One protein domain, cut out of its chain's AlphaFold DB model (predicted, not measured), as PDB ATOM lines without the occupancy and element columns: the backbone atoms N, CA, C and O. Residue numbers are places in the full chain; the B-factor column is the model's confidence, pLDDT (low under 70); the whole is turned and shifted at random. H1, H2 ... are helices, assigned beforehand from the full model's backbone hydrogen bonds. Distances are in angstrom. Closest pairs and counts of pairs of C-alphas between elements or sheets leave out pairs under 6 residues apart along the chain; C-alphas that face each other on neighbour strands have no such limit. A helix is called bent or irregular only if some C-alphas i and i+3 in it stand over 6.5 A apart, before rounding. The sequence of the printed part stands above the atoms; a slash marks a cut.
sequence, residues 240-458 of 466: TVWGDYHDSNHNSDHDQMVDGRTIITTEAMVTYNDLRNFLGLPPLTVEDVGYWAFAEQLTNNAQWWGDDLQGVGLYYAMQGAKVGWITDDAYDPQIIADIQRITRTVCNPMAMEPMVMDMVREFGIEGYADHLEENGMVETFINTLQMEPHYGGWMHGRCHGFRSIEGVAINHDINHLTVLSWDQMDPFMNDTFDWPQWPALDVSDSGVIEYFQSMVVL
ATOM      1  N   THR A 240     -49.920  19.324  29.102       92.62
ATOM      2  CA  THR A 240     -51.305  19.434  28.613       92.62
ATOM      3  C   THR A 240     -52.337  19.450  29.740       92.62
ATOM      4  O   THR A 240     -53.457  19.938  29.565       92.62
ATOM      5  N   VAL A 241     -51.954  19.027  30.954       93.12
ATOM      6  CA  VAL A 241     -52.781  19.168  32.165       93.12
ATOM      7  C   VAL A 241     -53.144  20.633  32.432       93.12
ATOM      8  O   VAL A 241     -54.214  20.903  32.983       93.12
ATOM      9  N   TRP A 242     -52.289  21.578  32.030       94.50
ATOM     10  CA  TRP A 242     -52.506  23.019  32.205       94.50
ATOM     11  C   TRP A 242     -53.148  23.713  31.005       94.50
ATOM     12  O   TRP A 242     -53.400  24.918  31.056       94.50
ATOM     13  N   GLY A 243     -53.425  22.987  29.930       90.69
ATOM     14  CA  GLY A 243     -53.969  23.561  28.713       90.69
ATOM     15  C   GLY A 243     -53.336  22.968  27.475       90.69
ATOM     16  O   GLY A 243     -52.256  22.388  27.513       90.69
ATOM     17  N   ASP A 244     -54.053  23.137  26.382       88.56
ATOM     18  CA  ASP A 244     -53.753  22.495  25.124       88.56
ATOM     19  C   ASP A 244     -54.172  23.425  23.978       88.56
ATOM     20  O   ASP A 244     -55.255  24.029  24.018       88.56
ATOM     21  N   TYR A 245     -53.262  23.620  23.025       86.94
ATOM     22  CA  TYR A 245     -53.267  24.715  22.056       86.94
ATOM     23  C   TYR A 245     -52.969  24.235  20.635       86.94
ATOM     24  O   TYR A 245     -52.223  24.885  19.903       86.94
ATOM     25  N   HIS A 246     -53.558  23.106  20.245       73.81
ATOM     26  CA  HIS A 246     -53.547  22.616  18.868       73.81
ATOM     27  C   HIS A 246     -54.213  23.642  17.926       73.81
ATOM     28  O   HIS A 246     -55.443  23.710  17.823       73.81
ATOM     29  N   ASP A 247     -53.414  24.495  17.282       64.25
ATOM     30  CA  ASP A 247     -53.866  25.345  16.177       64.25
ATOM     31  C   ASP A 247     -53.836  24.521  14.865       64.25
ATOM     32  O   ASP A 247     -54.201  23.348  14.848       64.25
ATOM     33  N   SER A 248     -53.477  25.101  13.716       51.59
ATOM     34  CA  SER A 248     -53.521  24.414  12.413       51.59
ATOM     35  C   SER A 248     -52.365  23.435  12.143       51.59
ATOM     36  O   SER A 248     -52.243  22.966  11.009       51.59
ATOM     37  N   ASN A 249     -51.498  23.166  13.124       54.91
ATOM     38  CA  ASN A 249     -50.334  22.294  12.970       54.91
ATOM     39  C   ASN A 249     -50.639  20.878  13.506       54.91
ATOM     40  O   ASN A 249     -51.265  20.700  14.544       54.91
ATOM     41  N   HIS A 250     -50.264  19.855  12.735       58.16
ATOM     42  CA  HIS A 250     -50.556  18.440  13.019       58.16
ATOM     43  C   HIS A 250     -49.338  17.761  13.672       58.16
ATOM     44  O   HIS A 250     -48.921  16.687  13.241       58.16
ATOM     45  N   ASN A 251     -48.692  18.436  14.628       66.75
ATOM     46  CA  ASN A 251     -47.414  18.008  15.213       66.75
ATOM     47  C   ASN A 251     -47.269  18.245  16.725       66.75
ATOM     48  O   ASN A 251     -46.158  18.329  17.249       66.75
ATOM     49  N   SER A 252     -48.389  18.393  17.420       75.38
ATOM     50  CA  SER A 252     -48.441  18.698  18.844       75.38
ATOM     51  C   SER A 252     -49.254  17.694  19.670       75.38
ATOM     52  O   SER A 252     -49.271  17.817  20.895       75.38
ATOM     53  N   ASP A 253     -49.891  16.702  19.042       79.12
ATOM     54  CA  ASP A 253     -50.705  15.675  19.695       79.12
ATOM     55  C   ASP A 253     -49.863  14.505  20.235       79.12
ATOM     56  O   ASP A 253     -48.763  14.211  19.767       79.12
ATOM     57  N   HIS A 254     -50.418  13.769  21.201       76.19
ATOM     58  CA  HIS A 254     -49.784  12.572  21.768       76.19
ATOM     59  C   HIS A 254     -49.437  11.496  20.727       76.19
ATOM     60  O   HIS A 254     -48.404  10.849  20.847       76.19
ATOM     61  N   ASP A 255     -50.293  11.277  19.724       72.62
ATOM     62  CA  ASP A 255     -50.084  10.258  18.685       72.62
ATOM     63  C   ASP A 255     -49.032  10.663  17.638       72.62
ATOM     64  O   ASP A 255     -48.696   9.868  16.764       72.62
ATOM     65  N   GLN A 256     -48.494  11.879  17.751       75.56
ATOM     66  CA  GLN A 256     -47.454  12.441  16.887       75.56
ATOM     67  C   GLN A 256     -46.074  12.435  17.566       75.56
ATOM     68  O   GLN A 256     -45.092  12.899  16.989       75.56
ATOM     69  N   MET A 257     -45.981  11.896  18.785       80.31
ATOM     70  CA  MET A 257     -44.727  11.663  19.506       80.31
ATOM     71  C   MET A 257     -44.064  10.367  19.004       80.31
ATOM     72  O   MET A 257     -43.956   9.378  19.729       80.31
ATOM     73  N   VAL A 258     -43.711  10.363  17.718       73.62
ATOM     74  CA  VAL A 258     -43.067   9.253  16.989       73.62
ATOM     75  C   VAL A 258     -41.579   9.554  16.755       73.62
ATOM     76  O   VAL A 258     -41.137  10.667  17.054       73.62
ATOM     77  N   ASP A 259     -40.788   8.590  16.275       73.12
ATOM     78  CA  ASP A 259     -39.340   8.768  16.031       73.12
ATOM     79  C   ASP A 259     -38.568   9.292  17.274       73.12
ATOM     80  O   ASP A 259     -37.824  10.268  17.218       73.12
ATOM     81  N   GLY A 260     -38.835   8.710  18.451       78.25
ATOM     82  CA  GLY A 260     -38.128   9.007  19.710       78.25
ATOM     83  C   GLY A 260     -38.473  10.335  20.394       78.25
ATOM     84  O   GLY A 260     -37.942  10.631  21.467       78.25
ATOM     85  N   ARG A 261     -39.379  11.136  19.825       84.75
ATOM     86  CA  ARG A 261     -39.935  12.326  20.487       84.75
ATOM     87  C   ARG A 261     -40.738  11.935  21.724       84.75
ATOM     88  O   ARG A 261     -41.525  10.991  21.694       84.75
ATOM     89  N   THR A 262     -40.611  12.718  22.791       86.75
ATOM     90  CA  THR A 262     -41.415  12.538  24.008       86.75
ATOM     91  C   THR A 262     -42.265  13.760  24.328       86.75
ATOM     92  O   THR A 262     -42.047  14.870  23.838       86.75
ATOM     93  N   ILE A 263     -43.273  13.547  25.167       89.19
ATOM     94  CA  ILE A 263     -44.135  14.609  25.676       89.19
ATOM     95  C   ILE A 263     -43.373  15.536  26.634       89.19
ATOM     96  O   ILE A 263     -42.474  15.112  27.358       89.19
ATOM     97  N   ILE A 264     -43.774  16.806  26.709       94.12
ATOM     98  CA  ILE A 264     -43.234  17.727  27.717       94.12
ATOM     99  C   ILE A 264     -43.854  17.394  29.076       94.12
ATOM    100  O   ILE A 264     -45.071  17.496  29.263       94.12
ATOM    101  N   THR A 265     -43.011  17.068  30.057       95.69
ATOM    102  CA  THR A 265     -43.443  16.786  31.433       95.69
ATOM    103  C   THR A 265     -42.617  17.545  32.465       95.69
ATOM    104  O   THR A 265     -41.546  18.078  32.176       95.69
ATOM    105  N   THR A 266     -43.080  17.564  33.719       97.00
ATOM    106  CA  THR A 266     -42.329  18.150  34.842       97.00
ATOM    107  C   THR A 266     -40.996  17.469  35.147       97.00
ATOM    108  O   THR A 266     -40.269  17.977  35.998       97.00
ATOM    109  N   GLU A 267     -40.642  16.366  34.485       96.25
ATOM    110  CA  GLU A 267     -39.284  15.816  34.545       96.25
ATOM    111  C   GLU A 267     -38.241  16.854  34.107       96.25
ATOM    112  O   GLU A 267     -37.198  16.991  34.745       96.25
ATOM    113  N   ALA A 268     -38.585  17.712  33.140       97.88
ATOM    114  CA  ALA A 268     -37.733  18.818  32.715       97.88
ATOM    115  C   ALA A 268     -37.349  19.766  33.868       97.88
ATOM    116  O   ALA A 268     -36.259  20.332  33.870       97.88
ATOM    117  N   MET A 269     -38.203  19.921  34.890       98.38
ATOM    118  CA  MET A 269     -37.873  20.727  36.074       98.38
ATOM    119  C   MET A 269     -36.808  20.085  36.961       98.38
ATOM    120  O   MET A 269     -36.153  20.799  37.725       98.38
ATOM    121  N   VAL A 270     -36.666  18.758  36.913       98.31
ATOM    122  CA  VAL A 270     -35.628  18.026  37.646       98.31
ATOM    123  C   VAL A 270     -34.279  18.342  37.010       98.31
ATOM    124  O   VAL A 270     -33.408  18.873  37.695       98.31
ATOM    125  N   THR A 271     -34.159  18.164  35.692       98.19
ATOM    126  CA  THR A 271     -32.967  18.527  34.907       98.19
ATOM    127  C   THR A 271     -32.629  20.011  35.018       98.19
ATOM    128  O   THR A 271     -31.496  20.376  35.324       98.19
ATOM    129  N   TYR A 272     -33.623  20.891  34.856       98.81
ATOM    130  CA  TYR A 272     -33.443  22.338  34.971       98.81
ATOM    131  C   TYR A 272     -32.866  22.747  36.333       98.81
ATOM    132  O   TYR A 272     -31.933  23.547  36.420       98.81
ATOM    133  N   ASN A 273     -33.408  22.197  37.424       98.75
ATOM    134  CA  ASN A 273     -32.919  22.512  38.761       98.75
ATOM    135  C   ASN A 273     -31.577  21.849  39.082       98.75
ATOM    136  O   ASN A 273     -30.841  22.387  39.911       98.75
ATOM    137  N   ASP A 274     -31.248  20.729  38.442       98.75
ATOM    138  CA  ASP A 274     -29.930  20.115  38.558       98.75
ATOM    139  C   ASP A 274     -28.842  20.972  37.897       98.75
ATOM    140  O   ASP A 274     -27.860  21.316  38.560       98.75
ATOM    141  N   LEU A 275     -29.076  21.461  36.672       98.75
ATOM    142  CA  LEU A 275     -28.195  22.433  36.015       98.75
ATOM    143  C   LEU A 275     -28.016  23.696  36.869       98.75
ATOM    144  O   LEU A 275     -26.903  24.178  37.085       98.75
ATOM    145  N   ARG A 276     -29.104  24.219  37.442       98.62
ATOM    146  CA  ARG A 276     -29.020  25.350  38.377       98.62
ATOM    147  C   ARG A 276     -28.176  25.024  39.605       98.62
ATOM    148  O   ARG A 276     -27.376  25.857  40.025       98.62
ATOM    149  N   ASN A 277     -28.337  23.837  40.181       98.56
ATOM    150  CA  ASN A 277     -27.550  23.398  41.327       98.56
ATOM    151  C   ASN A 277     -26.055  23.291  40.981       98.56
ATOM    152  O   ASN A 277     -25.231  23.773  41.762       98.56
ATOM    153  N   PHE A 278     -25.714  22.756  39.807       98.62
ATOM    154  CA  PHE A 278     -24.347  22.747  39.279       98.62
ATOM    155  C   PHE A 278     -23.759  24.169  39.193       98.62
ATOM    156  O   PHE A 278     -22.657  24.423  39.679       98.62
ATOM    157  N   LEU A 279     -24.546  25.135  38.707       98.06
ATOM    158  CA  LEU A 279     -24.180  26.557  38.641       98.06
ATOM    159  C   LEU A 279     -24.177  27.275  40.009       98.06
ATOM    160  O   LEU A 279     -23.890  28.472  40.097       98.06
ATOM    161  N   GLY A 280     -24.510  26.582  41.103       98.12
ATOM    162  CA  GLY A 280     -24.604  27.164  42.444       98.12
ATOM    163  C   GLY A 280     -25.820  28.076  42.652       98.12
ATOM    164  O   GLY A 280     -25.839  28.888  43.585       98.12
ATOM    165  N   LEU A 281     -26.835  27.956  41.798       98.19
ATOM    166  CA  LEU A 281     -28.096  28.685  41.868       98.19
ATOM    167  C   LEU A 281     -29.135  27.905  42.694       98.19
ATOM    168  O   LEU A 281     -29.152  26.674  42.689       98.19
ATOM    169  N   PRO A 282     -30.033  28.594  43.423       98.00
ATOM    170  CA  PRO A 282     -31.096  27.924  44.164       98.00
ATOM    171  C   PRO A 282     -32.120  27.293  43.207       98.00
ATOM    172  O   PRO A 282     -32.358  27.854  42.134       98.00
ATOM    173  N   PRO A 283     -32.784  26.192  43.598       98.44
ATOM    174  CA  PRO A 283     -33.850  25.617  42.792       98.44
ATOM    175  C   PRO A 283     -35.054  26.561  42.714       98.44
ATOM    176  O   PRO A 283     -35.287  27.368  43.620       98.44
ATOM    177  N   LEU A 284     -35.824  26.428  41.642       98.56
ATOM    178  CA  LEU A 284     -37.016  27.208  41.335       98.56
ATOM    179  C   LEU A 284     -38.230  26.309  41.120       98.56
ATOM    180  O   LEU A 284     -38.099  25.132  40.770       98.56
ATOM    181  N   THR A 285     -39.416  26.885  41.307       98.50
ATOM    182  CA  THR A 285     -40.661  26.251  40.867       98.50
ATOM    183  C   THR A 285     -40.962  26.596  39.410       98.50
ATOM    184  O   THR A 285     -40.411  27.544  38.848       98.50
ATOM    185  N   VAL A 286     -41.886  25.847  38.810       98.12
ATOM    186  CA  VAL A 286     -42.429  26.140  37.476       98.12
ATOM    187  C   VAL A 286     -42.971  27.574  37.415       98.12
ATOM    188  O   VAL A 286     -42.723  28.304  36.460       98.12
ATOM    189  N   GLU A 287     -43.677  28.017  38.457       98.19
ATOM    190  CA  GLU A 287     -44.233  29.367  38.517       98.19
ATOM    191  C   GLU A 287     -43.145  30.437  38.540       98.19
ATOM    192  O   GLU A 287     -43.327  31.458  37.890       98.19
ATOM    193  N   ASP A 288     -42.029  30.230  39.248       98.56
ATOM    194  CA  ASP A 288     -40.923  31.195  39.267       98.56
ATOM    195  C   ASP A 288     -40.369  31.438  37.851       98.56
ATOM    196  O   ASP A 288     -40.146  32.589  37.464       98.56
ATOM    197  N   VAL A 289     -40.220  30.372  37.055       98.75
ATOM    198  CA  VAL A 289     -39.799  30.460  35.646       98.75
ATOM    199  C   VAL A 289     -40.876  31.144  34.800       98.75
ATOM    200  O   VAL A 289     -40.578  32.060  34.033       98.75
ATOM    201  N   GLY A 290     -42.148  30.781  34.984       98.38
ATOM    202  CA  GLY A 290     -43.264  31.414  34.277       98.38
ATOM    203  C   GLY A 290     -43.399  32.909  34.590       98.38
ATOM    204  O   GLY A 290     -43.682  33.717  33.704       98.38
ATOM    205  N   TYR A 291     -43.147  33.308  35.840       98.38
ATOM    206  CA  TYR A 291     -43.125  34.706  36.270       98.38
ATOM    207  C   TYR A 291     -42.042  35.503  35.567       98.38
ATOM    208  O   TYR A 291     -42.300  36.625  35.123       98.38
ATOM    209  N   TRP A 292     -40.847  34.930  35.480       98.12
ATOM    210  CA  TRP A 292     -39.744  35.522  34.745       98.12
ATOM    211  C   TRP A 292     -40.084  35.661  33.257       98.12
ATOM    212  O   TRP A 292     -40.022  36.771  32.734       98.12
ATOM    213  N   ALA A 293     -40.573  34.600  32.611       98.06
ATOM    214  CA  ALA A 293     -40.951  34.635  31.199       98.06
ATOM    215  C   ALA A 293     -42.032  35.695  30.911       98.06
ATOM    216  O   ALA A 293     -41.962  36.425  29.918       98.06
ATOM    217  N   PHE A 294     -43.015  35.840  31.808       97.56
ATOM    218  CA  PHE A 294     -44.014  36.905  31.732       97.56
ATOM    219  C   PHE A 294     -43.392  38.299  31.878       97.56
ATOM    220  O   PHE A 294     -43.712  39.205  31.105       97.56
ATOM    221  N   ALA A 295     -42.517  38.492  32.868       97.00
ATOM    222  CA  ALA A 295     -41.863  39.775  33.122       97.00
ATOM    223  C   ALA A 295     -40.979  40.215  31.945       97.00
ATOM    224  O   ALA A 295     -40.975  41.397  31.595       97.00
ATOM    225  N   GLU A 296     -40.316  39.257  31.301       96.25
ATOM    226  CA  GLU A 296     -39.433  39.478  30.156       96.25
ATOM    227  C   GLU A 296     -40.151  39.529  28.799       96.25
ATOM    228  O   GLU A 296     -39.512  39.757  27.767       96.25
ATOM    229  N   GLN A 297     -41.489  39.426  28.799       95.00
ATOM    230  CA  GLN A 297     -42.347  39.491  27.607       95.00
ATOM    231  C   GLN A 297     -42.092  38.355  26.605       95.00
ATOM    232  O   GLN A 297     -42.268  38.525  25.398       95.00
ATOM    233  N   LEU A 298     -41.709  37.186  27.117       96.62
ATOM    234  CA  LEU A 298     -41.472  35.969  26.337       96.62
ATOM    235  C   LEU A 298     -42.759  35.175  26.063       96.62
ATOM    236  O   LEU A 298     -42.753  34.192  25.330       96.62
ATOM    237  N   THR A 299     -43.881  35.603  26.636       96.38
ATOM    238  CA  THR A 299     -45.203  34.989  26.484       96.38
ATOM    239  C   THR A 299     -46.233  36.028  26.044       96.38
ATOM    240  O   THR A 299     -46.115  37.217  26.353       96.38
ATOM    241  N   ASN A 300     -47.272  35.572  25.343       94.75
ATOM    242  CA  ASN A 300     -48.455  36.363  24.999       94.75
ATOM    243  C   ASN A 300     -49.544  36.335  26.098       94.75
ATOM    244  O   ASN A 300     -50.635  36.879  25.894       94.75
ATOM    245  N   ASN A 301     -49.267  35.720  27.255       94.88
ATOM    246  CA  ASN A 301     -50.200  35.617  28.372       94.88
ATOM    247  C   ASN A 301     -50.750  36.993  28.769       94.88
ATOM    248  O   ASN A 301     -50.016  37.957  28.980       94.88
ATOM    249  N   ALA A 302     -52.069  37.080  28.951       93.00
ATOM    250  CA  ALA A 302     -52.714  38.315  29.402       93.00
ATOM    251  C   ALA A 302     -52.507  38.585  30.905       93.00
ATOM    252  O   ALA A 302     -52.667  39.718  31.368       93.00
ATOM    253  N   GLN A 303     -52.177  37.545  31.673       93.00
ATOM    254  CA  GLN A 303     -51.976  37.604  33.116       93.00
ATOM    255  C   GLN A 303     -50.776  36.768  33.562       93.00
ATOM    256  O   GLN A 303     -50.399  35.805  32.907       93.00
ATOM    257  N   TRP A 304     -50.222  37.112  34.723       91.00
ATOM    258  CA  TRP A 304     -49.067  36.441  35.318       91.00
ATOM    259  C   TRP A 304     -49.438  35.284  36.251       91.00
ATOM    260  O   TRP A 304     -48.678  34.986  37.154       91.00
ATOM    261  N   TRP A 305     -50.610  34.661  36.131       93.00
ATOM    262  CA  TRP A 305     -51.051  33.611  37.063       93.00
ATOM    263  C   TRP A 305     -51.947  32.575  36.388       93.00
ATOM    264  O   TRP A 305     -52.524  32.841  35.334       93.00
ATOM    265  N   GLY A 306     -52.150  31.448  37.074       94.69
ATOM    266  CA  GLY A 306     -52.998  30.347  36.621       94.69
ATOM    267  C   GLY A 306     -52.227  29.320  35.799       94.69
ATOM    268  O   GLY A 306     -51.000  29.367  35.743       94.69
ATOM    269  N   ASP A 307     -52.971  28.417  35.173       95.81
ATOM    270  CA  ASP A 307     -52.421  27.259  34.467       95.81
ATOM    271  C   ASP A 307     -51.523  27.685  33.286       95.81
ATOM    272  O   ASP A 307     -50.419  27.169  33.132       95.81
ATOM    273  N   ASP A 308     -51.899  28.743  32.553       96.38
ATOM    274  CA  ASP A 308     -51.073  29.333  31.484       96.38
ATOM    275  C   ASP A 308     -49.683  29.779  31.966       96.38
ATOM    276  O   ASP A 308     -48.719  29.722  31.205       96.38
ATOM    277  N   LEU A 309     -49.555  30.248  33.216       97.44
ATOM    278  CA  LEU A 309     -48.248  30.595  33.783       97.44
ATOM    279  C   LEU A 309     -47.413  29.335  34.014       97.44
ATOM    280  O   LEU A 309     -46.204  29.356  33.800       97.44
ATOM    281  N   GLN A 310     -48.053  28.256  34.470       97.69
ATOM    282  CA  GLN A 310     -47.379  27.002  34.774       97.69
ATOM    283  C   GLN A 310     -46.873  26.335  33.494       97.69
ATOM    284  O   GLN A 310     -45.692  26.017  33.415       97.69
ATOM    285  N   GLY A 311     -47.703  26.211  32.455       97.44
ATOM    286  CA  GLY A 311     -47.234  25.637  31.191       97.44
ATOM    287  C   GLY A 311     -46.131  26.472  30.528       97.44
ATOM    288  O   GLY A 311     -45.117  25.914  30.123       97.44
ATOM    289  N   VAL A 312     -46.232  27.812  30.534       98.00
ATOM    290  CA  VAL A 312     -45.134  28.690  30.072       98.00
ATOM    291  C   VAL A 312     -43.861  28.473  30.893       98.00
ATOM    292  O   VAL A 312     -42.769  28.395  30.338       98.00
ATOM    293  N   GLY A 313     -43.989  28.364  32.215       98.56
ATOM    294  CA  GLY A 313     -42.857  28.100  33.096       98.56
ATOM    295  C   GLY A 313     -42.185  26.761  32.814       98.56
ATOM    296  O   GLY A 313     -40.960  26.701  32.759       98.56
ATOM    297  N   LEU A 314     -42.968  25.703  32.589       98.75
ATOM    298  CA  LEU A 314     -42.433  24.377  32.294       98.75
ATOM    299  C   LEU A 314     -41.747  24.359  30.927       98.75
ATOM    300  O   LEU A 314     -40.644  23.834  30.809       98.75
ATOM    301  N   TYR A 315     -42.366  24.981  29.925       98.50
ATOM    302  CA  TYR A 315     -41.798  25.109  28.590       98.50
ATOM    303  C   TYR A 315     -40.422  25.789  28.620       98.50
ATOM    304  O   TYR A 315     -39.448  25.243  28.108       98.50
ATOM    305  N   TYR A 316     -40.310  26.952  29.272       98.69
ATOM    306  CA  TYR A 316     -39.036  27.675  29.353       98.69
ATOM    307  C   TYR A 316     -38.003  26.987  30.254       98.69
ATOM    308  O   TYR A 316     -36.807  27.097  29.996       98.69
ATOM    309  N   ALA A 317     -38.431  26.243  31.278       98.81
ATOM    310  CA  ALA A 317     -37.521  25.409  32.058       98.81
ATOM    311  C   ALA A 317     -36.943  24.260  31.217       98.81
ATOM    312  O   ALA A 317     -35.741  24.016  31.274       98.81
ATOM    313  N   MET A 318     -37.777  23.603  30.405       98.69
ATOM    314  CA  MET A 318     -37.346  22.577  29.452       98.69
ATOM    315  C   MET A 318     -36.346  23.152  28.442       98.69
ATOM    316  O   MET A 318     -35.247  22.620  28.319       98.69
ATOM    317  N   GLN A 319     -36.663  24.286  27.812       98.38
ATOM    318  CA  GLN A 319     -35.763  24.941  26.855       98.38
ATOM    319  C   GLN A 319     -34.413  25.322  27.486       98.38
ATOM    320  O   GLN A 319     -33.350  25.040  26.931       98.38
ATOM    321  N   GLY A 320     -34.439  25.890  28.696       98.25
ATOM    322  CA  GLY A 320     -33.224  26.206  29.446       98.25
ATOM    323  C   GLY A 320     -32.403  24.963  29.803       98.25
ATOM    324  O   GLY A 320     -31.179  25.000  29.717       98.25
ATOM    325  N   ALA A 321     -33.053  23.855  30.164       98.38
ATOM    326  CA  ALA A 321     -32.382  22.592  30.471       98.38
ATOM    327  C   ALA A 321     -31.754  21.931  29.234       98.38
ATOM    328  O   ALA A 321     -30.692  21.323  29.351       98.38
ATOM    329  N   LYS A 322     -32.378  22.077  28.058       97.69
ATOM    330  CA  LYS A 322     -31.863  21.539  26.794       97.69
ATOM    331  C   LYS A 322     -30.586  22.220  26.316       97.69
ATOM    332  O   LYS A 322     -29.723  21.540  25.774       97.69
ATOM    333  N   VAL A 323     -30.469  23.538  26.500       98.12
ATOM    334  CA  VAL A 323     -29.424  24.341  25.829       98.12
ATOM    335  C   VAL A 323     -28.503  25.083  26.799       98.12
ATOM    336  O   VAL A 323     -27.317  25.235  26.528       98.12
ATOM    337  N   GLY A 324     -28.997  25.529  27.955       97.44
ATOM    338  CA  GLY A 324     -28.285  26.474  28.828       97.44
ATOM    339  C   GLY A 324     -27.038  25.934  29.541       97.44
ATOM    340  O   GLY A 324     -26.451  26.645  30.352       97.44
ATOM    341  N   TRP A 325     -26.646  24.686  29.277       97.69
ATOM    342  CA  TRP A 325     -25.399  24.078  29.744       97.69
ATOM    343  C   TRP A 325     -24.226  24.273  28.768       97.69
ATOM    344  O   TRP A 325     -23.081  24.032  29.155       97.69
ATOM    345  N   ILE A 326     -24.498  24.681  27.523       97.44
ATOM    346  CA  ILE A 326     -23.491  24.927  26.483       97.44
ATOM    347  C   ILE A 326     -22.731  26.221  26.809       97.44
ATOM    348  O   ILE A 326     -23.315  27.192  27.299       97.44
ATOM    349  N   THR A 327     -21.418  26.229  26.567       95.19
ATOM    350  CA  THR A 327     -20.586  27.431  26.754       95.19
ATOM    351  C   THR A 327     -20.675  28.377  25.563       95.19
ATOM    352  O   THR A 327     -20.767  27.935  24.422       95.19
ATOM    353  N   ASP A 328     -20.555  29.678  25.818       92.62
ATOM    354  CA  ASP A 328     -20.662  30.721  24.791       92.62
ATOM    355  C   ASP A 328     -19.657  30.528  23.650       92.62
ATOM    356  O   ASP A 328     -20.003  30.647  22.479       92.62
ATOM    357  N   ASP A 329     -18.408  30.201  23.995       90.38
ATOM    358  CA  ASP A 329     -17.314  30.028  23.031       90.38
ATOM    359  C   ASP A 329     -17.454  28.743  22.193       90.38
ATOM    360  O   ASP A 329     -16.819  28.633  21.143       90.38
ATOM    361  N   ALA A 330     -18.227  27.764  22.672       89.38
ATOM    362  CA  ALA A 330     -18.428  26.481  22.001       89.38
ATOM    363  C   ALA A 330     -19.781  26.387  21.289       89.38
ATOM    364  O   ALA A 330     -20.024  25.393  20.611       89.38
ATOM    365  N   TYR A 331     -20.660  27.376  21.459       92.75
ATOM    366  CA  TYR A 331     -21.993  27.338  20.886       92.75
ATOM    367  C   TYR A 331     -21.954  27.389  19.356       92.75
ATOM    368  O   TYR A 331     -21.370  28.285  18.753       92.75
ATOM    369  N   ASP A 332     -22.657  26.437  18.756       89.62
ATOM    370  CA  ASP A 332     -23.067  26.399  17.362       89.62
ATOM    371  C   ASP A 332     -24.467  25.758  17.343       89.62
ATOM    372  O   ASP A 332     -24.681  24.755  18.039       89.62
ATOM    373  N   PRO A 333     -25.445  26.305  16.601       88.44
ATOM    374  CA  PRO A 333     -26.799  25.760  16.572       88.44
ATOM    375  C   PRO A 333     -26.849  24.273  16.186       88.44
ATOM    376  O   PRO A 333     -27.717  23.550  16.680       88.44
ATOM    377  N   GLN A 334     -25.919  23.770  15.365       86.81
ATOM    378  CA  GLN A 334     -25.902  22.360  14.955       86.81
ATOM    379  C   GLN A 334     -25.673  21.411  16.141       86.81
ATOM    380  O   GLN A 334     -26.182  20.296  16.125       86.81
ATOM    381  N   ILE A 335     -25.018  21.863  17.217       91.38
ATOM    382  CA  ILE A 335     -24.849  21.076  18.450       91.38
ATOM    383  C   ILE A 335     -26.210  20.748  19.073       91.38
ATOM    384  O   ILE A 335     -26.429  19.623  19.521       91.38
ATOM    385  N   ILE A 336     -27.140  21.713  19.081       92.25
ATOM    386  CA  ILE A 336     -28.498  21.513  19.610       92.25
ATOM    387  C   ILE A 336     -29.259  20.490  18.763       92.25
ATOM    388  O   ILE A 336     -30.013  19.670  19.294       92.25
ATOM    389  N   ALA A 337     -29.090  20.547  17.444       90.56
ATOM    390  CA  ALA A 337     -29.733  19.605  16.545       90.56
ATOM    391  C   ALA A 337     -29.165  18.192  16.714       90.56
ATOM    392  O   ALA A 337     -29.928  17.254  16.934       90.56
ATOM    393  N   ASP A 338     -27.840  18.055  16.676       89.44
ATOM    394  CA  ASP A 338     -27.154  16.767  16.736       89.44
ATOM    395  C   ASP A 338     -27.454  16.043  18.051       89.44
ATOM    396  O   ASP A 338     -27.850  14.879  18.026       89.44
ATOM    397  N   ILE A 339     -27.370  16.729  19.199       94.25
ATOM    398  CA  ILE A 339     -27.616  16.078  20.492       94.25
ATOM    399  C   ILE A 339     -29.058  15.573  20.607       94.25
ATOM    400  O   ILE A 339     -29.295  14.477  21.114       94.25
ATOM    401  N   GLN A 340     -30.031  16.329  20.090       93.44
ATOM    402  CA  GLN A 340     -31.428  15.900  20.088       93.44
ATOM    403  C   GLN A 340     -31.661  14.754  19.104       93.44
ATOM    404  O   GLN A 340     -32.327  13.787  19.473       93.44
ATOM    405  N   ARG A 341     -31.076  14.819  17.899       88.88
ATOM    406  CA  ARG A 341     -31.158  13.750  16.895       88.88
ATOM    407  C   ARG A 341     -30.652  12.441  17.484       88.88
ATOM    408  O   ARG A 341     -31.382  11.456  17.450       88.88
ATOM    409  N   ILE A 342     -29.477  12.446  18.119       86.94
ATOM    410  CA  ILE A 342     -28.909  11.263  18.784       86.94
ATOM    411  C   ILE A 342     -29.892  10.700  19.805       86.94
ATOM    412  O   ILE A 342     -30.216   9.518  19.755       86.94
ATOM    413  N   THR A 343     -30.411  11.550  20.700       89.19
ATOM    414  CA  THR A 343     -31.324  11.080  21.751       89.19
ATOM    415  C   THR A 343     -32.622  10.481  21.217       89.19
ATOM    416  O   THR A 343     -33.268   9.715  21.925       89.19
ATOM    417  N   ARG A 344     -33.029  10.839  19.996       85.88
ATOM    418  CA  ARG A 344     -34.304  10.428  19.399       85.88
ATOM    419  C   ARG A 344     -34.163   9.266  18.412       85.88
ATOM    420  O   ARG A 344     -35.099   8.490  18.268       85.88
ATOM    421  N   THR A 345     -33.005   9.122  17.769       81.31
ATOM    422  CA  THR A 345     -32.808   8.176  16.656       81.31
ATOM    423  C   THR A 345     -31.829   7.045  16.970       81.31
ATOM    424  O   THR A 345     -31.920   5.985  16.357       81.31
ATOM    425  N   VAL A 346     -30.928   7.197  17.952       77.38
ATOM    426  CA  VAL A 346     -30.023   6.107  18.350       77.38
ATOM    427  C   VAL A 346     -30.752   5.164  19.302       77.38
ATOM    428  O   VAL A 346     -30.937   5.446  20.487       77.38
ATOM    429  N   CYS A 347     -31.162   4.009  18.782       74.31
ATOM    430  CA  CYS A 347     -32.048   3.104  19.507       74.31
ATOM    431  C   CYS A 347     -31.375   2.337  20.648       74.31
ATOM    432  O   CYS A 347     -32.042   2.009  21.634       74.31
ATOM    433  N   ASN A 348     -30.077   2.029  20.542       75.88
ATOM    434  CA  ASN A 348     -29.349   1.371  21.623       75.88
ATOM    435  C   ASN A 348     -28.965   2.404  22.697       75.88
ATOM    436  O   ASN A 348     -28.056   3.203  22.464       75.88
ATOM    437  N   PRO A 349     -29.567   2.379  23.903       78.94
ATOM    438  CA  PRO A 349     -29.247   3.346  24.947       78.94
ATOM    439  C   PRO A 349     -27.791   3.264  25.420       78.94
ATOM    440  O   PRO A 349     -27.243   4.270  25.856       78.94
ATOM    441  N   MET A 350     -27.146   2.097  25.308       79.88
ATOM    442  CA  MET A 350     -25.739   1.918  25.675       79.88
ATOM    443  C   MET A 350     -24.778   2.521  24.641       79.88
ATOM    444  O   MET A 350     -23.639   2.812  24.996       79.88
ATOM    445  N   ALA A 351     -25.234   2.739  23.402       78.06
ATOM    446  CA  ALA A 351     -24.526   3.532  22.395       78.06
ATOM    447  C   ALA A 351     -24.866   5.027  22.524       78.06
ATOM    448  O   ALA A 351     -23.979   5.876  22.550       78.06
ATOM    449  N   MET A 352     -26.154   5.346  22.681       85.12
ATOM    450  CA  MET A 352     -26.671   6.712  22.768       85.12
ATOM    451  C   MET A 352     -26.103   7.486  23.964       85.12
ATOM    452  O   MET A 352     -25.672   8.624  23.811       85.12
ATOM    453  N   GLU A 353     -26.113   6.896  25.163       90.19
ATOM    454  CA  GLU A 353     -25.684   7.572  26.391       90.19
ATOM    455  C   GLU A 353     -24.248   8.122  26.303       90.19
ATOM    456  O   GLU A 353     -24.079   9.327  26.512       90.19
ATOM    457  N   PRO A 354     -23.212   7.325  25.961       86.19
ATOM    458  CA  PRO A 354     -21.860   7.860  25.832       86.19
ATOM    459  C   PRO A 354     -21.750   8.919  24.727       86.19
ATOM    460  O   PRO A 354     -21.110   9.938  24.967       86.19
ATOM    461  N   MET A 355     -22.434   8.753  23.585       87.00
ATOM    462  CA  MET A 355     -22.474   9.765  22.517       87.00
ATOM    463  C   MET A 355     -22.997  11.115  23.034       87.00
ATOM    464  O   MET A 355     -22.348  12.149  22.880       87.00
ATOM    465  N   VAL A 356     -24.146  11.114  23.715       94.12
ATOM    466  CA  VAL A 356     -24.724  12.332  24.307       94.12
ATOM    467  C   VAL A 356     -23.764  12.937  25.323       94.12
ATOM    468  O   VAL A 356     -23.493  14.137  25.291       94.12
ATOM    469  N   MET A 357     -23.225  12.113  26.221       96.19
ATOM    470  CA  MET A 357     -22.360  12.595  27.287       96.19
ATOM    471  C   MET A 357     -21.044  13.163  26.746       96.19
ATOM    472  O   MET A 357     -20.568  14.158  27.290       96.19
ATOM    473  N   ASP A 358     -20.478  12.610  25.673       91.12
ATOM    474  CA  ASP A 358     -19.291  13.159  25.011       91.12
ATOM    475  C   ASP A 358     -19.549  14.557  24.437       91.12
ATOM    476  O   ASP A 358     -18.730  15.451  24.661       91.12
ATOM    477  N   MET A 359     -20.724  14.814  23.846       94.25
ATOM    478  CA  MET A 359     -21.112  16.183  23.459       94.25
ATOM    479  C   MET A 359     -21.214  17.111  24.664       94.25
ATOM    480  O   MET A 359     -20.738  18.247  24.615       94.25
ATOM    481  N   VAL A 360     -21.814  16.643  25.763       97.31
ATOM    482  CA  VAL A 360     -21.918  17.449  26.989       97.31
ATOM    483  C   VAL A 360     -20.532  17.806  27.524       97.31
ATOM    484  O   VAL A 360     -20.316  18.904  28.035       97.31
ATOM    485  N   ARG A 361     -19.572  16.892  27.388       95.50
ATOM    486  CA  ARG A 361     -18.193  17.063  27.845       95.50
ATOM    487  C   ARG A 361     -17.381  17.982  26.930       95.50
ATOM    488  O   ARG A 361     -16.534  18.716  27.437       95.50
ATOM    489  N   GLU A 362     -17.636  17.951  25.623       93.62
ATOM    490  CA  GLU A 362     -16.949  18.792  24.635       93.62
ATOM    491  C   GLU A 362     -17.473  20.233  24.615       93.62
ATOM    492  O   GLU A 362     -16.678  21.172  24.659       93.62
ATOM    493  N   PHE A 363     -18.794  20.417  24.571       95.50
ATOM    494  CA  PHE A 363     -19.414  21.730  24.341       95.50
ATOM    495  C   PHE A 363     -19.929  22.398  25.621       95.50
ATOM    496  O   PHE A 363     -20.216  23.602  25.646       95.50
ATOM    497  N   GLY A 364     -20.064  21.618  26.692       97.12
ATOM    498  CA  GLY A 364     -20.676  22.053  27.934       97.12
ATOM    499  C   GLY A 364     -19.733  22.758  28.890       97.12
ATOM    500  O   GLY A 364     -18.510  22.741  28.754       97.12
ATOM    501  N   ILE A 365     -20.324  23.385  29.904       97.50
ATOM    502  CA  ILE A 365     -19.571  24.008  30.991       97.50
ATOM    503  C   ILE A 365     -18.683  22.958  31.676       97.50
ATOM    504  O   ILE A 365     -19.141  21.870  32.031       97.50
ATOM    505  N   GLU A 366     -17.410  23.306  31.897       97.00
ATOM    506  CA  GLU A 366     -16.401  22.411  32.479       97.00
ATOM    507  C   GLU A 366     -16.913  21.734  33.763       97.00
ATOM    508  O   GLU A 366     -17.228  22.394  34.756       97.00
ATOM    509  N   GLY A 367     -16.964  20.399  33.745       97.81
ATOM    510  CA  GLY A 367     -17.408  19.568  34.868       97.81
ATOM    511  C   GLY A 367     -18.911  19.271  34.915       97.81
ATOM    512  O   GLY A 367     -19.330  18.533  35.803       97.81
ATOM    513  N   TYR A 368     -19.726  19.794  33.991       98.44
ATOM    514  CA  TYR A 368     -21.165  19.504  33.975       98.44
ATOM    515  C   TYR A 368     -21.462  18.040  33.627       98.44
ATOM    516  O   TYR A 368     -22.275  17.404  34.293       98.44
ATOM    517  N   ALA A 369     -20.749  17.472  32.651       98.19
ATOM    518  CA  ALA A 369     -20.891  16.061  32.292       98.19
ATOM    519  C   ALA A 369     -20.577  15.130  33.483       98.19
ATOM    520  O   ALA A 369     -21.364  14.243  33.805       98.19
ATOM    521  N   ASP A 370     -19.476  15.398  34.196       98.25
ATOM    522  CA  ASP A 370     -19.099  14.657  35.408       98.25
ATOM    523  C   ASP A 370     -20.154  14.825  36.516       98.25
ATOM    524  O   ASP A 370     -20.482  13.877  37.228       98.25
ATOM    525  N   HIS A 371     -20.728  16.027  36.657       98.50
ATOM    526  CA  HIS A 371     -21.813  16.292  37.604       98.50
ATOM    527  C   HIS A 371     -23.055  15.448  37.295       98.50
ATOM    528  O   HIS A 371     -23.624  14.866  38.223       98.50
ATOM    529  N   LEU A 372     -23.461  15.335  36.027       98.56
ATOM    530  CA  LEU A 372     -24.605  14.506  35.635       98.56
ATOM    531  C   LEU A 372     -24.387  13.033  36.012       98.56
ATOM    532  O   LEU A 372     -25.270  12.408  36.606       98.56
ATOM    533  N   GLU A 373     -23.201  12.491  35.734       97.69
ATOM    534  CA  GLU A 373     -22.839  11.102  36.050       97.69
ATOM    535  C   GLU A 373     -22.771  10.847  37.562       97.69
ATOM    536  O   GLU A 373     -23.343   9.877  38.066       97.69
ATOM    537  N   GLU A 374     -22.114  11.730  38.318       97.94
ATOM    538  CA  GLU A 374     -21.943  11.578  39.768       97.94
ATOM    539  C   GLU A 374     -23.266  11.679  40.543       97.94
ATOM    540  O   GLU A 374     -23.399  11.085  41.621       97.94
ATOM    541  N   ASN A 375     -24.245  12.414  40.005       97.00
ATOM    542  CA  ASN A 375     -25.548  12.623  40.636       97.00
ATOM    543  C   ASN A 375     -26.659  11.721  40.070       97.00
ATOM    544  O   ASN A 375     -27.779  11.778  40.577       97.00
ATOM    545  N   GLY A 376     -26.357  10.855  39.094       95.31
ATOM    546  CA  GLY A 376     -27.338   9.948  38.488       95.31
ATOM    547  C   GLY A 376     -28.418  10.679  37.689       95.31
ATOM    548  O   GLY A 376     -29.575  10.275  37.718       95.31
ATOM    549  N   MET A 377     -28.040  11.775  37.030       97.75
ATOM    550  CA  MET A 377     -28.934  12.684  36.305       97.75
ATOM    551  C   MET A 377     -28.905  12.487  34.784       97.75
ATOM    552  O   MET A 377     -29.668  13.141  34.078       97.75
ATOM    553  N   VAL A 378     -28.046  11.594  34.279       96.81
ATOM    554  CA  VAL A 378     -27.855  11.338  32.841       96.81
ATOM    555  C   VAL A 378     -29.167  10.952  32.151       96.81
ATOM    556  O   VAL A 378     -29.544  11.582  31.168       96.81
ATOM    557  N   GLU A 379     -29.906   9.987  32.702       91.00
ATOM    558  CA  GLU A 379     -31.188   9.533  32.145       91.00
ATOM    559  C   GLU A 379     -32.223  10.667  32.103       91.00
ATOM    560  O   GLU A 379     -32.795  10.951  31.056       91.00
ATOM    561  N   THR A 380     -32.408  11.393  33.209       93.94
ATOM    562  CA  THR A 380     -33.348  12.524  33.289       93.94
ATOM    563  C   THR A 380     -32.980  13.650  32.313       93.94
ATOM    564  O   THR A 380     -33.856  14.273  31.704       93.94
ATOM    565  N   PHE A 381     -31.681  13.906  32.125       98.25
ATOM    566  CA  PHE A 381     -31.178  14.865  31.142       98.25
ATOM    567  C   PHE A 381     -31.495  14.419  29.707       98.25
ATOM    568  O   PHE A 381     -32.074  15.202  28.953       98.25
ATOM    569  N   ILE A 382     -31.219  13.157  29.358       95.81
ATOM    570  CA  ILE A 382     -31.557  12.568  28.051       95.81
ATOM    571  C   ILE A 382     -33.069  12.624  27.790       95.81
ATOM    572  O   ILE A 382     -33.486  13.121  26.745       95.81
ATOM    573  N   ASN A 383     -33.900  12.228  28.760       91.81
ATOM    574  CA  ASN A 383     -35.362  12.306  28.650       91.81
ATOM    575  C   ASN A 383     -35.832  13.743  28.365       91.81
ATOM    576  O   ASN A 383     -36.763  13.965  27.594       91.81
ATOM    577  N   THR A 384     -35.162  14.740  28.957       96.75
ATOM    578  CA  THR A 384     -35.465  16.161  28.725       96.75
ATOM    579  C   THR A 384     -35.086  16.610  27.311       96.75
ATOM    580  O   THR A 384     -35.833  17.375  26.700       96.75
ATOM    581  N   LEU A 385     -33.961  16.133  26.765       96.88
ATOM    582  CA  LEU A 385     -33.545  16.411  25.383       96.88
ATOM    583  C   LEU A 385     -34.545  15.854  24.356       96.88
ATOM    584  O   LEU A 385     -34.834  16.525  23.363       96.88
ATOM    585  N   GLN A 386     -35.146  14.694  24.634       92.81
ATOM    586  CA  GLN A 386     -36.130  14.059  23.752       92.81
ATOM    587  C   GLN A 386     -37.462  14.824  23.649       92.81
ATOM    588  O   GLN A 386     -38.135  14.721  22.620       92.81
ATOM    589  N   MET A 387     -37.831  15.640  24.646       93.56
ATOM    590  CA  MET A 387     -39.148  16.300  24.706       93.56
ATOM    591  C   MET A 387     -39.420  17.182  23.486       93.56
ATOM    592  O   MET A 387     -38.592  18.017  23.143       93.56
ATOM    593  N   GLU A 388     -40.564  17.048  22.823       92.25
ATOM    594  CA  GLU A 388     -40.888  17.818  21.617       92.25
ATOM    595  C   GLU A 388     -41.371  19.241  21.954       92.25
ATOM    596  O   GLU A 388     -42.420  19.384  22.585       92.25
ATOM    597  N   PRO A 389     -40.664  20.313  21.530       92.94
ATOM    598  CA  PRO A 389     -41.078  21.689  21.815       92.94
ATOM    599  C   PRO A 389     -42.484  22.059  21.323       92.94
ATOM    600  O   PRO A 389     -43.119  22.937  21.911       92.94
ATOM    601  N   HIS A 390     -42.994  21.418  20.271       90.50
ATOM    602  CA  HIS A 390     -44.350  21.679  19.777       90.50
ATOM    603  C   HIS A 390     -45.457  21.019  20.594       90.50
ATOM    604  O   HIS A 390     -46.617  21.410  20.460       90.50
ATOM    605  N   TYR A 391     -45.133  20.053  21.452       90.88
ATOM    606  CA  TYR A 391     -46.128  19.252  22.150       90.88
ATOM    607  C   TYR A 391     -47.132  20.100  22.962       90.88
ATOM    608  O   TYR A 391     -46.772  21.052  23.665       90.88
ATOM    609  N   GLY A 392     -48.423  19.776  22.825       89.25
ATOM    610  CA  GLY A 392     -49.551  20.518  23.403       89.25
ATOM    611  C   GLY A 392     -49.755  21.933  22.839       89.25
ATOM    612  O   GLY A 392     -50.486  22.735  23.423       89.25
ATOM    613  N   GLY A 393     -49.052  22.297  21.759       90.69
ATOM    614  CA  GLY A 393     -49.156  23.592  21.081       90.69
ATOM    615  C   GLY A 393     -48.626  24.776  21.896       90.69
ATOM    616  O   GLY A 393     -48.863  25.935  21.548       90.69
ATOM    617  N   TRP A 394     -47.914  24.527  23.002       93.19
ATOM    618  CA  TRP A 394     -47.540  25.565  23.968       93.19
ATOM    619  C   TRP A 394     -46.622  26.642  23.391       93.19
ATOM    620  O   TRP A 394     -46.778  27.811  23.762       93.19
ATOM    621  N   MET A 395     -45.704  26.279  22.487       92.81
ATOM    622  CA  MET A 395     -44.814  27.233  21.813       92.81
ATOM    623  C   MET A 395     -45.621  28.354  21.134       92.81
ATOM    624  O   MET A 395     -45.383  29.536  21.392       92.81
ATOM    625  N   HIS A 396     -46.644  27.968  20.373       89.25
ATOM    626  CA  HIS A 396     -47.479  28.849  19.548       89.25
ATOM    627  C   HIS A 396     -48.593  29.515  20.335       89.25
ATOM    628  O   HIS A 396     -48.820  30.724  20.247       89.25
ATOM    629  N   GLY A 397     -49.269  28.734  21.174       90.50
ATOM    630  CA  GLY A 397     -50.424  29.200  21.923       90.50
ATOM    631  C   GLY A 397     -50.061  30.181  23.034       90.50
ATOM    632  O   GLY A 397     -50.828  31.117  23.303       90.50
ATOM    633  N   ARG A 398     -48.924  29.969  23.715       94.12
ATOM    634  CA  ARG A 398     -48.612  30.652  24.985       94.12
ATOM    635  C   ARG A 398     -47.177  31.154  25.118       94.12
ATOM    636  O   ARG A 398     -46.970  32.218  25.706       94.12
ATOM    637  N   CYS A 399     -46.190  30.475  24.545       93.88
ATOM    638  CA  CYS A 399     -44.780  30.888  24.607       93.88
ATOM    639  C   CYS A 399     -44.369  31.801  23.436       93.88
ATOM    640  O   CYS A 399     -43.192  32.090  23.240       93.88
ATOM    641  N   HIS A 400     -45.357  32.325  22.708       88.88
ATOM    642  CA  HIS A 400     -45.184  33.215  21.567       88.88
ATOM    643  C   HIS A 400     -45.075  34.694  21.998       88.88
ATOM    644  O   HIS A 400     -45.976  35.516  21.793       88.88
ATOM    645  N   GLY A 401     -43.960  35.049  22.635       86.56
ATOM    646  CA  GLY A 401     -43.568  36.446  22.860       86.56
ATOM    647  C   GLY A 401     -43.135  37.159  21.569       86.56
ATOM    648  O   GLY A 401     -42.866  36.532  20.552       86.56
ATOM    649  N   PHE A 402     -43.050  38.493  21.612       90.69
ATOM    650  CA  PHE A 402     -42.484  39.312  20.522       90.69
ATOM    651  C   PHE A 402     -41.203  40.026  20.971       90.69
ATOM    652  O   PHE A 402     -40.901  41.141  20.528       90.69
ATOM    653  N   ARG A 403     -40.463  39.426  21.910       93.25
ATOM    654  CA  ARG A 403     -39.202  39.986  22.393       93.25
ATOM    655  C   ARG A 403     -38.194  39.915  21.252       93.25
ATOM    656  O   ARG A 403     -37.874  38.831  20.785       93.25
ATOM    657  N   SER A 404     -37.731  41.074  20.793       94.50
ATOM    658  CA  SER A 404     -36.756  41.151  19.704       94.50
ATOM    659  C   SER A 404     -35.359  40.798  20.201       94.50
ATOM    660  O   SER A 404     -34.899  41.388  21.182       94.50
ATOM    661  N   ILE A 405     -34.698  39.891  19.485       93.69
ATOM    662  CA  ILE A 405     -33.312  39.473  19.694       93.69
ATOM    663  C   ILE A 405     -32.487  40.071  18.550       93.69
ATOM    664  O   ILE A 405     -32.776  39.843  17.374       93.69
ATOM    665  N   GLU A 406     -31.555  40.962  18.895       93.75
ATOM    666  CA  GLU A 406     -30.672  41.696  17.966       93.75
ATOM    667  C   GLU A 406     -31.362  42.506  16.843       93.75
ATOM    668  O   GLU A 406     -30.703  43.069  15.969       93.75
ATOM    669  N   GLY A 407     -32.693  42.636  16.867       91.62
ATOM    670  CA  GLY A 407     -33.457  43.235  15.768       91.62
ATOM    671  C   GLY A 407     -33.610  42.330  14.541       91.62
ATOM    672  O   GLY A 407     -34.077  42.818  13.511       91.62
ATOM    673  N   VAL A 408     -33.225  41.056  14.650       89.69
ATOM    674  CA  VAL A 408     -33.250  40.065  13.565       89.69
ATOM    675  C   VAL A 408     -34.457  39.144  13.711       89.69
ATOM    676  O   VAL A 408     -35.256  39.027  12.785       89.69
ATOM    677  N   ALA A 409     -34.623  38.572  14.902       92.44
ATOM    678  CA  ALA A 409     -35.637  37.574  15.203       92.44
ATOM    679  C   ALA A 409     -36.441  37.945  16.457       92.44
ATOM    680  O   ALA A 409     -36.105  38.891  17.187       92.44
ATOM    681  N   ILE A 410     -37.513  37.200  16.711       93.12
ATOM    682  CA  ILE A 410     -38.219  37.200  17.995       93.12
ATOM    683  C   ILE A 410     -37.914  35.927  18.785       93.12
ATOM    684  O   ILE A 410     -37.507  34.919  18.222       93.12
ATOM    685  N   ASN A 411     -38.147  35.951  20.098       93.75
ATOM    686  CA  ASN A 411     -37.906  34.802  20.979       93.75
ATOM    687  C   ASN A 411     -38.612  33.510  20.522       93.75
ATOM    688  O   ASN A 411     -38.077  32.424  20.714       93.75
ATOM    689  N   HIS A 412     -39.780  33.633  19.885       92.44
ATOM    690  CA  HIS A 412     -40.456  32.511  19.240       92.44
ATOM    691  C   HIS A 412     -39.566  31.826  18.193       92.44
ATOM    692  O   HIS A 412     -39.383  30.617  18.253       92.44
ATOM    693  N   ASP A 413     -38.957  32.599  17.288       91.81
ATOM    694  CA  ASP A 413     -38.077  32.071  16.243       91.81
ATOM    695  C   ASP A 413     -36.883  31.331  16.853       91.81
ATOM    696  O   ASP A 413     -36.505  30.269  16.378       91.81
ATOM    697  N   ILE A 414     -36.311  31.865  17.938       94.06
ATOM    698  CA  ILE A 414     -35.157  31.251  18.610       94.06
ATOM    699  C   ILE A 414     -35.519  29.907  19.243       94.06
ATOM    700  O   ILE A 414     -34.718  28.978  19.199       94.06
ATOM    701  N   ASN A 415     -36.737  29.755  19.770       93.62
ATOM    702  CA  ASN A 415     -37.181  28.479  20.331       93.62
ATOM    703  C   ASN A 415     -37.226  27.350  19.277       93.62
ATOM    704  O   ASN A 415     -37.030  26.187  19.637       93.62
ATOM    705  N   HIS A 416     -37.415  27.668  17.989       91.69
ATOM    706  CA  HIS A 416     -37.369  26.682  16.898       91.69
ATOM    707  C   HIS A 416     -35.975  26.108  16.633       91.69
ATOM    708  O   HIS A 416     -35.865  25.069  15.990       91.69
ATOM    709  N   LEU A 417     -34.901  26.698  17.172       92.44
ATOM    710  CA  LEU A 417     -33.567  26.093  17.069       92.44
ATOM    711  C   LEU A 417     -33.467  24.744  17.804       92.44
ATOM    712  O   LEU A 417     -32.537  23.979  17.578       92.44
ATOM    713  N   THR A 418     -34.448  24.431  18.655       93.38
ATOM    714  CA  THR A 418     -34.573  23.133  19.333       93.38
ATOM    715  C   THR A 418     -35.467  22.132  18.594       93.38
ATOM    716  O   THR A 418     -35.773  21.078  19.142       93.38
ATOM    717  N   VAL A 419     -35.895  22.434  17.368       90.31
ATOM    718  CA  VAL A 419     -36.853  21.622  16.608       90.31
ATOM    719  C   VAL A 419     -36.149  20.952  15.433       90.31
ATOM    720  O   VAL A 419     -35.440  21.611  14.675       90.31
ATOM    721  N   LEU A 420     -36.395  19.654  15.263       86.38
ATOM    722  CA  LEU A 420     -35.987  18.870  14.094       86.38
ATOM    723  C   LEU A 420     -37.183  18.648  13.153       86.38
ATOM    724  O   LEU A 420     -38.330  18.839  13.561       86.38
ATOM    725  N   SER A 421     -36.929  18.240  11.911       82.31
ATOM    726  CA  SER A 421     -37.950  17.774  10.963       82.31
ATOM    727  C   SER A 421     -38.762  16.608  11.517       82.31
ATOM    728  O   SER A 421     -38.453  16.031  12.561       82.31
ATOM    729  N   TRP A 422     -39.836  16.252  10.810       79.38
ATOM    730  CA  TRP A 422     -40.715  15.164  11.230       79.38
ATOM    731  C   TRP A 422     -39.956  13.849  11.446       79.38
ATOM    732  O   TRP A 422     -40.137  13.216  12.481       79.38
ATOM    733  N   ASP A 423     -39.078  13.489  10.517       76.81
ATOM    734  CA  ASP A 423     -38.220  12.299  10.557       76.81
ATOM    735  C   ASP A 423     -36.970  12.462  11.443       76.81
ATOM    736  O   ASP A 423     -36.127  11.575  11.494       76.81
ATOM    737  N   GLN A 424     -36.853  13.586  12.161       83.38
ATOM    738  CA  GLN A 424     -35.738  13.946  13.045       83.38
ATOM    739  C   GLN A 424     -34.394  14.186  12.341       83.38
ATOM    740  O   GLN A 424     -33.375  14.366  13.014       83.38
ATOM    741  N   MET A 425     -34.366  14.239  11.011       78.75
ATOM    742  CA  MET A 425     -33.109  14.314  10.269       78.75
ATOM    743  C   MET A 425     -32.624  15.741  10.057       78.75
ATOM    744  O   MET A 425     -31.449  16.018  10.303       78.75
ATOM    745  N   ASP A 426     -33.504  16.670   9.705       79.94
ATOM    746  CA  ASP A 426     -33.114  18.037   9.387       79.94
ATOM    747  C   ASP A 426     -33.297  18.998  10.569       79.94
ATOM    748  O   ASP A 426     -34.278  18.917  11.319       79.94
ATOM    749  N   PRO A 427     -32.364  19.943  10.760       86.06
ATOM    750  CA  PRO A 427     -32.391  20.845  11.897       86.06
ATOM    751  C   PRO A 427     -33.233  22.113  11.668       86.06
ATOM    752  O   PRO A 427     -33.424  22.588  10.551       86.06
ATOM    753  N   PHE A 428     -33.648  22.727  12.779       85.44
ATOM    754  CA  PHE A 428     -34.201  24.089  12.872       85.44
ATOM    755  C   PHE A 428     -35.516  24.302  12.120       85.44
ATOM    756  O   PHE A 428     -35.720  25.325  11.454       85.44
ATOM    757  N   MET A 429     -36.418  23.334  12.235       81.69
ATOM    758  CA  MET A 429     -37.672  23.327  11.495       81.69
ATOM    759  C   MET A 429     -38.783  24.157  12.146       81.69
ATOM    760  O   MET A 429     -38.881  24.305  13.367       81.69
ATOM    761  N   ASN A 430     -39.650  24.703  11.297       76.94
ATOM    762  CA  ASN A 430     -40.897  25.350  11.699       76.94
ATOM    763  C   ASN A 430     -42.063  24.333  11.752       76.94
ATOM    764  O   ASN A 430     -41.902  23.161  11.433       76.94
ATOM    765  N   ASP A 431     -43.261  24.789  12.107       65.94
ATOM    766  CA  ASP A 431     -44.490  24.018  12.354       65.94
ATOM    767  C   ASP A 431     -44.967  23.087  11.252       65.94
ATOM    768  O   ASP A 431     -45.723  22.150  11.505       65.94
ATOM    769  N   THR A 432     -44.610  23.390  10.010       61.78
ATOM    770  CA  THR A 432     -44.961  22.549   8.867       61.78
ATOM    771  C   THR A 432     -43.887  21.508   8.579       61.78
ATOM    772  O   THR A 432     -44.095  20.709   7.683       61.78
ATOM    773  N   PHE A 433     -42.748  21.541   9.283       64.44
ATOM    774  CA  PHE A 433     -41.502  20.797   9.033       64.44
ATOM    775  C   PHE A 433     -40.923  20.893   7.612       64.44
ATOM    776  O   PHE A 433     -39.817  20.437   7.382       64.44
ATOM    777  N   ASP A 434     -41.624  21.568   6.701       59.16
ATOM    778  CA  ASP A 434     -41.217  21.804   5.314       59.16
ATOM    779  C   ASP A 434     -40.352  23.072   5.129       59.16
ATOM    780  O   ASP A 434     -39.934  23.385   4.015       59.16
ATOM    781  N   TRP A 435     -40.164  23.882   6.182       60.12
ATOM    782  CA  TRP A 435     -39.481  25.180   6.091       60.12
ATOM    783  C   TRP A 435     -38.586  25.445   7.310       60.12
ATOM    784  O   TRP A 435     -39.102  25.481   8.431       60.12
ATOM    785  N   PRO A 436     -37.279  25.717   7.116       65.56
ATOM    786  CA  PRO A 436     -36.387  26.061   8.219       65.56
ATOM    787  C   PRO A 436     -36.661  27.476   8.752       65.56
ATOM    788  O   PRO A 436     -37.076  28.371   8.006       65.56
ATOM    789  N   GLN A 437     -36.358  27.728  10.027       69.69
ATOM    790  CA  GLN A 437     -36.565  29.035  10.662       69.69
ATOM    791  C   GLN A 437     -35.391  30.004  10.426       69.69
ATOM    792  O   GLN A 437     -34.584  30.289  11.311       69.69
ATOM    793  N   TRP A 438     -35.315  30.574   9.219       72.06
ATOM    794  CA  TRP A 438     -34.175  31.398   8.774       72.06
ATOM    795  C   TRP A 438     -33.868  32.624   9.655       72.06
ATOM    796  O   TRP A 438     -32.688  32.901   9.858       72.06
ATOM    797  N   PRO A 439     -34.854  33.356  10.225       82.94
ATOM    798  CA  PRO A 439     -34.542  34.510  11.068       82.94
ATOM    799  C   PRO A 439     -33.713  34.159  12.306       82.94
ATOM    800  O   PRO A 439     -32.865  34.950  12.706       82.94
ATOM    801  N   ALA A 440     -33.939  32.989  12.909       85.56
ATOM    802  CA  ALA A 440     -33.203  32.564  14.098       85.56
ATOM    803  C   ALA A 440     -31.727  32.297  13.782       85.56
ATOM    804  O   ALA A 440     -30.854  32.665  14.560       85.56
ATOM    805  N   LEU A 441     -31.461  31.734  12.603       85.69
ATOM    806  CA  LEU A 441     -30.121  31.445  12.093       85.69
ATOM    807  C   LEU A 441     -29.322  32.699  11.702       85.69
ATOM    808  O   LEU A 441     -28.106  32.635  11.541       85.69
ATOM    809  N   ASP A 442     -29.987  33.844  11.551       87.44
ATOM    810  CA  ASP A 442     -29.333  35.131  11.299       87.44
ATOM    811  C   ASP A 442     -28.974  35.890  12.598       87.44
ATOM    812  O   ASP A 442     -28.321  36.939  12.532       87.44
ATOM    813  N   VAL A 443     -29.400  35.403  13.773       91.56
ATOM    814  CA  VAL A 443     -28.984  35.934  15.085       91.56
ATOM    815  C   VAL A 443     -27.557  35.485  15.388       91.56
ATOM    816  O   VAL A 443     -27.143  34.402  14.986       91.56
ATOM    817  N   SER A 444     -26.777  36.318  16.083       92.88
ATOM    818  CA  SER A 444     -25.437  35.904  16.499       92.88
ATOM    819  C   SER A 444     -25.474  34.718  17.467       92.88
ATOM    820  O   SER A 444     -26.346  34.639  18.331       92.88
ATOM    821  N   ASP A 445     -24.464  33.853  17.378       92.81
ATOM    822  CA  ASP A 445     -24.232  32.741  18.305       92.81
ATOM    823  C   ASP A 445     -24.325  33.183  19.773       92.81
ATOM    824  O   ASP A 445     -25.073  32.596  20.552       92.81
ATOM    825  N   SER A 446     -23.672  34.303  20.117       92.50
ATOM    826  CA  SER A 446     -23.772  34.930  21.441       92.50
ATOM    827  C   SER A 446     -25.206  35.314  21.814       92.50
ATOM    828  O   SER A 446     -25.658  35.008  22.909       92.50
ATOM    829  N   GLY A 447     -25.959  35.936  20.905       94.56
ATOM    830  CA  GLY A 447     -27.334  36.351  21.184       94.56
ATOM    831  C   GLY A 447     -28.281  35.169  21.397       94.56
ATOM    832  O   GLY A 447     -29.217  35.266  22.192       94.56
ATOM    833  N   VAL A 448     -28.042  34.045  20.713       95.31
ATOM    834  CA  VAL A 448     -28.827  32.821  20.904       95.31
ATOM    835  C   VAL A 448     -28.484  32.141  22.226       95.31
ATOM    836  O   VAL A 448     -29.392  31.824  23.000       95.31
ATOM    837  N   ILE A 449     -27.201  31.913  22.505       95.69
ATOM    838  CA  ILE A 449     -26.809  31.198  23.723       95.69
ATOM    839  C   ILE A 449     -27.164  32.002  24.980       95.69
ATOM    840  O   ILE A 449     -27.761  31.446  25.905       95.69
ATOM    841  N   GLU A 450     -26.978  33.327  24.956       94.81
ATOM    842  CA  GLU A 450     -27.410  34.235  26.023       94.81
ATOM    843  C   GLU A 450     -28.917  34.138  26.284       94.81
ATOM    844  O   GLU A 450     -29.351  34.174  27.440       94.81
ATOM    845  N   TYR A 451     -29.733  33.997  25.233       97.00
ATOM    846  CA  TYR A 451     -31.180  33.831  25.355       97.00
ATOM    847  C   TYR A 451     -31.541  32.545  26.113       97.00
ATOM    848  O   TYR A 451     -32.341  32.597  27.052       97.00
ATOM    849  N   PHE A 452     -30.932  31.404  25.785       97.75
ATOM    850  CA  PHE A 452     -31.196  30.143  26.488       97.75
ATOM    851  C   PHE A 452     -30.627  30.128  27.912       97.75
ATOM    852  O   PHE A 452     -31.314  29.726  28.856       97.75
ATOM    853  N   GLN A 453     -29.413  30.637  28.116       97.62
ATOM    854  CA  GLN A 453     -28.801  30.753  29.443       97.62
ATOM    855  C   GLN A 453     -29.582  31.720  30.351       97.62
ATOM    856  O   GLN A 453     -29.681  31.490  31.563       97.62
ATOM    857  N   SER A 454     -30.242  32.740  29.784       97.88
ATOM    858  CA  SER A 454     -31.151  33.629  30.523       97.88
ATOM    859  C   SER A 454     -32.279  32.865  31.221       97.88
ATOM    860  O   SER A 454     -32.639  33.213  32.347       97.88
ATOM    861  N   MET A 455     -32.779  31.784  30.608       98.00
ATOM    862  CA  MET A 455     -33.815  30.922  31.184       98.00
ATOM    863  C   MET A 455     -33.292  30.196  32.418       98.00
ATOM    864  O   MET A 455     -34.022  30.010  33.391       98.00
ATOM    865  N   VAL A 456     -32.014  29.809  32.414       98.19
ATOM    866  CA  VAL A 456     -31.373  29.098  33.524       98.19
ATOM    867  C   VAL A 456     -31.069  30.035  34.677       98.19
ATOM    868  O   VAL A 456     -31.253  29.627  35.817       98.19
ATOM    869  N   VAL A 457     -30.656  31.282  34.436       97.56
ATOM    870  CA  VAL A 457     -30.329  32.238  35.515       97.56
ATOM    871  C   VAL A 457     -31.493  33.143  35.928       97.56
ATOM    872  O   VAL A 457     -31.401  33.814  36.957       97.56
ATOM    873  N   LEU A 458     -32.599  33.113  35.178       97.19
ATOM    874  CA  LEU A 458     -33.669  34.119  35.189       97.19
ATOM    875  C   LEU A 458     -33.124  35.543  34.961       97.19
ATOM    876  O   LEU A 458     -33.386  36.464  35.741       97.19
TER     877      LEU A 458
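This is residues 240 to 458 of the 466 residues of the protein "CBM2 domain-containing protein" of Phycisphaerae bacterium (UniProt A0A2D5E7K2). A compact, rounded body of helices packs mostly crosswise round a core helix, H3, with H1, H2, H7, H8 and H11 set about it. At one end of the longest axis the hairpin of H4 and H5, with H6 beyond it, packs on this core through H7 and H1, while H9 and the short H10 lie on another side. The printed part has 219 residues with eleven named helices, H1 to H11 in order, and no named strand; its class is all helix. The radius of gyration of the C-alphas is 15.8 A, and the spans are 42 by 38 by 35 A.

Residues 240 to 266 hold no named element. H1, residues 267 to 278, begins at C-alpha 267 (-39.284, 15.816, 34.545) and is 17.1 A long. H2 has residues 286 to 295, and H3, the longest helix, residues 307 to 323, 24.7 A. H4 has residues 333 to 345, 18.6 A, and H5 residues 349 to 363, 20.9 A. H6 follows with residues 368 to 375, H7 with 378 to 386, H8 with 391 to 397, H9 with 411 to 418 and H10 with 438 to 441. H8 is irregular: C-alphas 392 and 395 are 8.4 A apart. H11, residues 445 to 457, 18.3 A, ends at C-alpha 457 (-30.329, 32.238, 35.515).

H3 is the hub. It touches H2 about perpendicular at 87 degrees, the closest C-alphas being Gly 290 and Gly 313, 3.5 A apart. With residues 314 to 321 alone it touches H1 at a steep tilt of 55 degrees, closest at Tyr 272 and Ala 321, 4.6 A. With residues 316 to 323 alone it touches H11, closest at Gly 320 and Met 455, 5.1 A. It also touches H7, at Lys 322 and Leu 385, 5.6 A, and H8, at Gly 311 and Trp 394, 7.2 A. H4 and H5 form a helical hairpin at a shallow tilt of 12 degrees, closest at Ile 339 and Val 356, 6.1 A. H5 touches H6 at Arg 361 and Ala 369, 5.3 A. H9 touches H10 at Ile 414 and Ala 440, 5.1 A. H2 and H5 are apart. Every O i to N i+4 pair is within hydrogen-bond range in H1, H2, H3, H4, H6 and H7; the counts are 10 of 11 in H5, 7 of 9 in H11, 1 of 3 in H8 and 1 of 4 in H9, and H10 is too short for one. O i to N i+3 pairs within range number 1 of 4 in H8 and 5 of 5 in H9.

The C-alphas of Ala 302 and Met 350, 45.5 A apart, are the two farthest apart. The printed part has no cut. The links H2 to H3, H8 to H9 and H9 to H10 are long. The mean pLDDT of the printed part is 90.5; residues 247 to 251 and 431 to 437 are under 70.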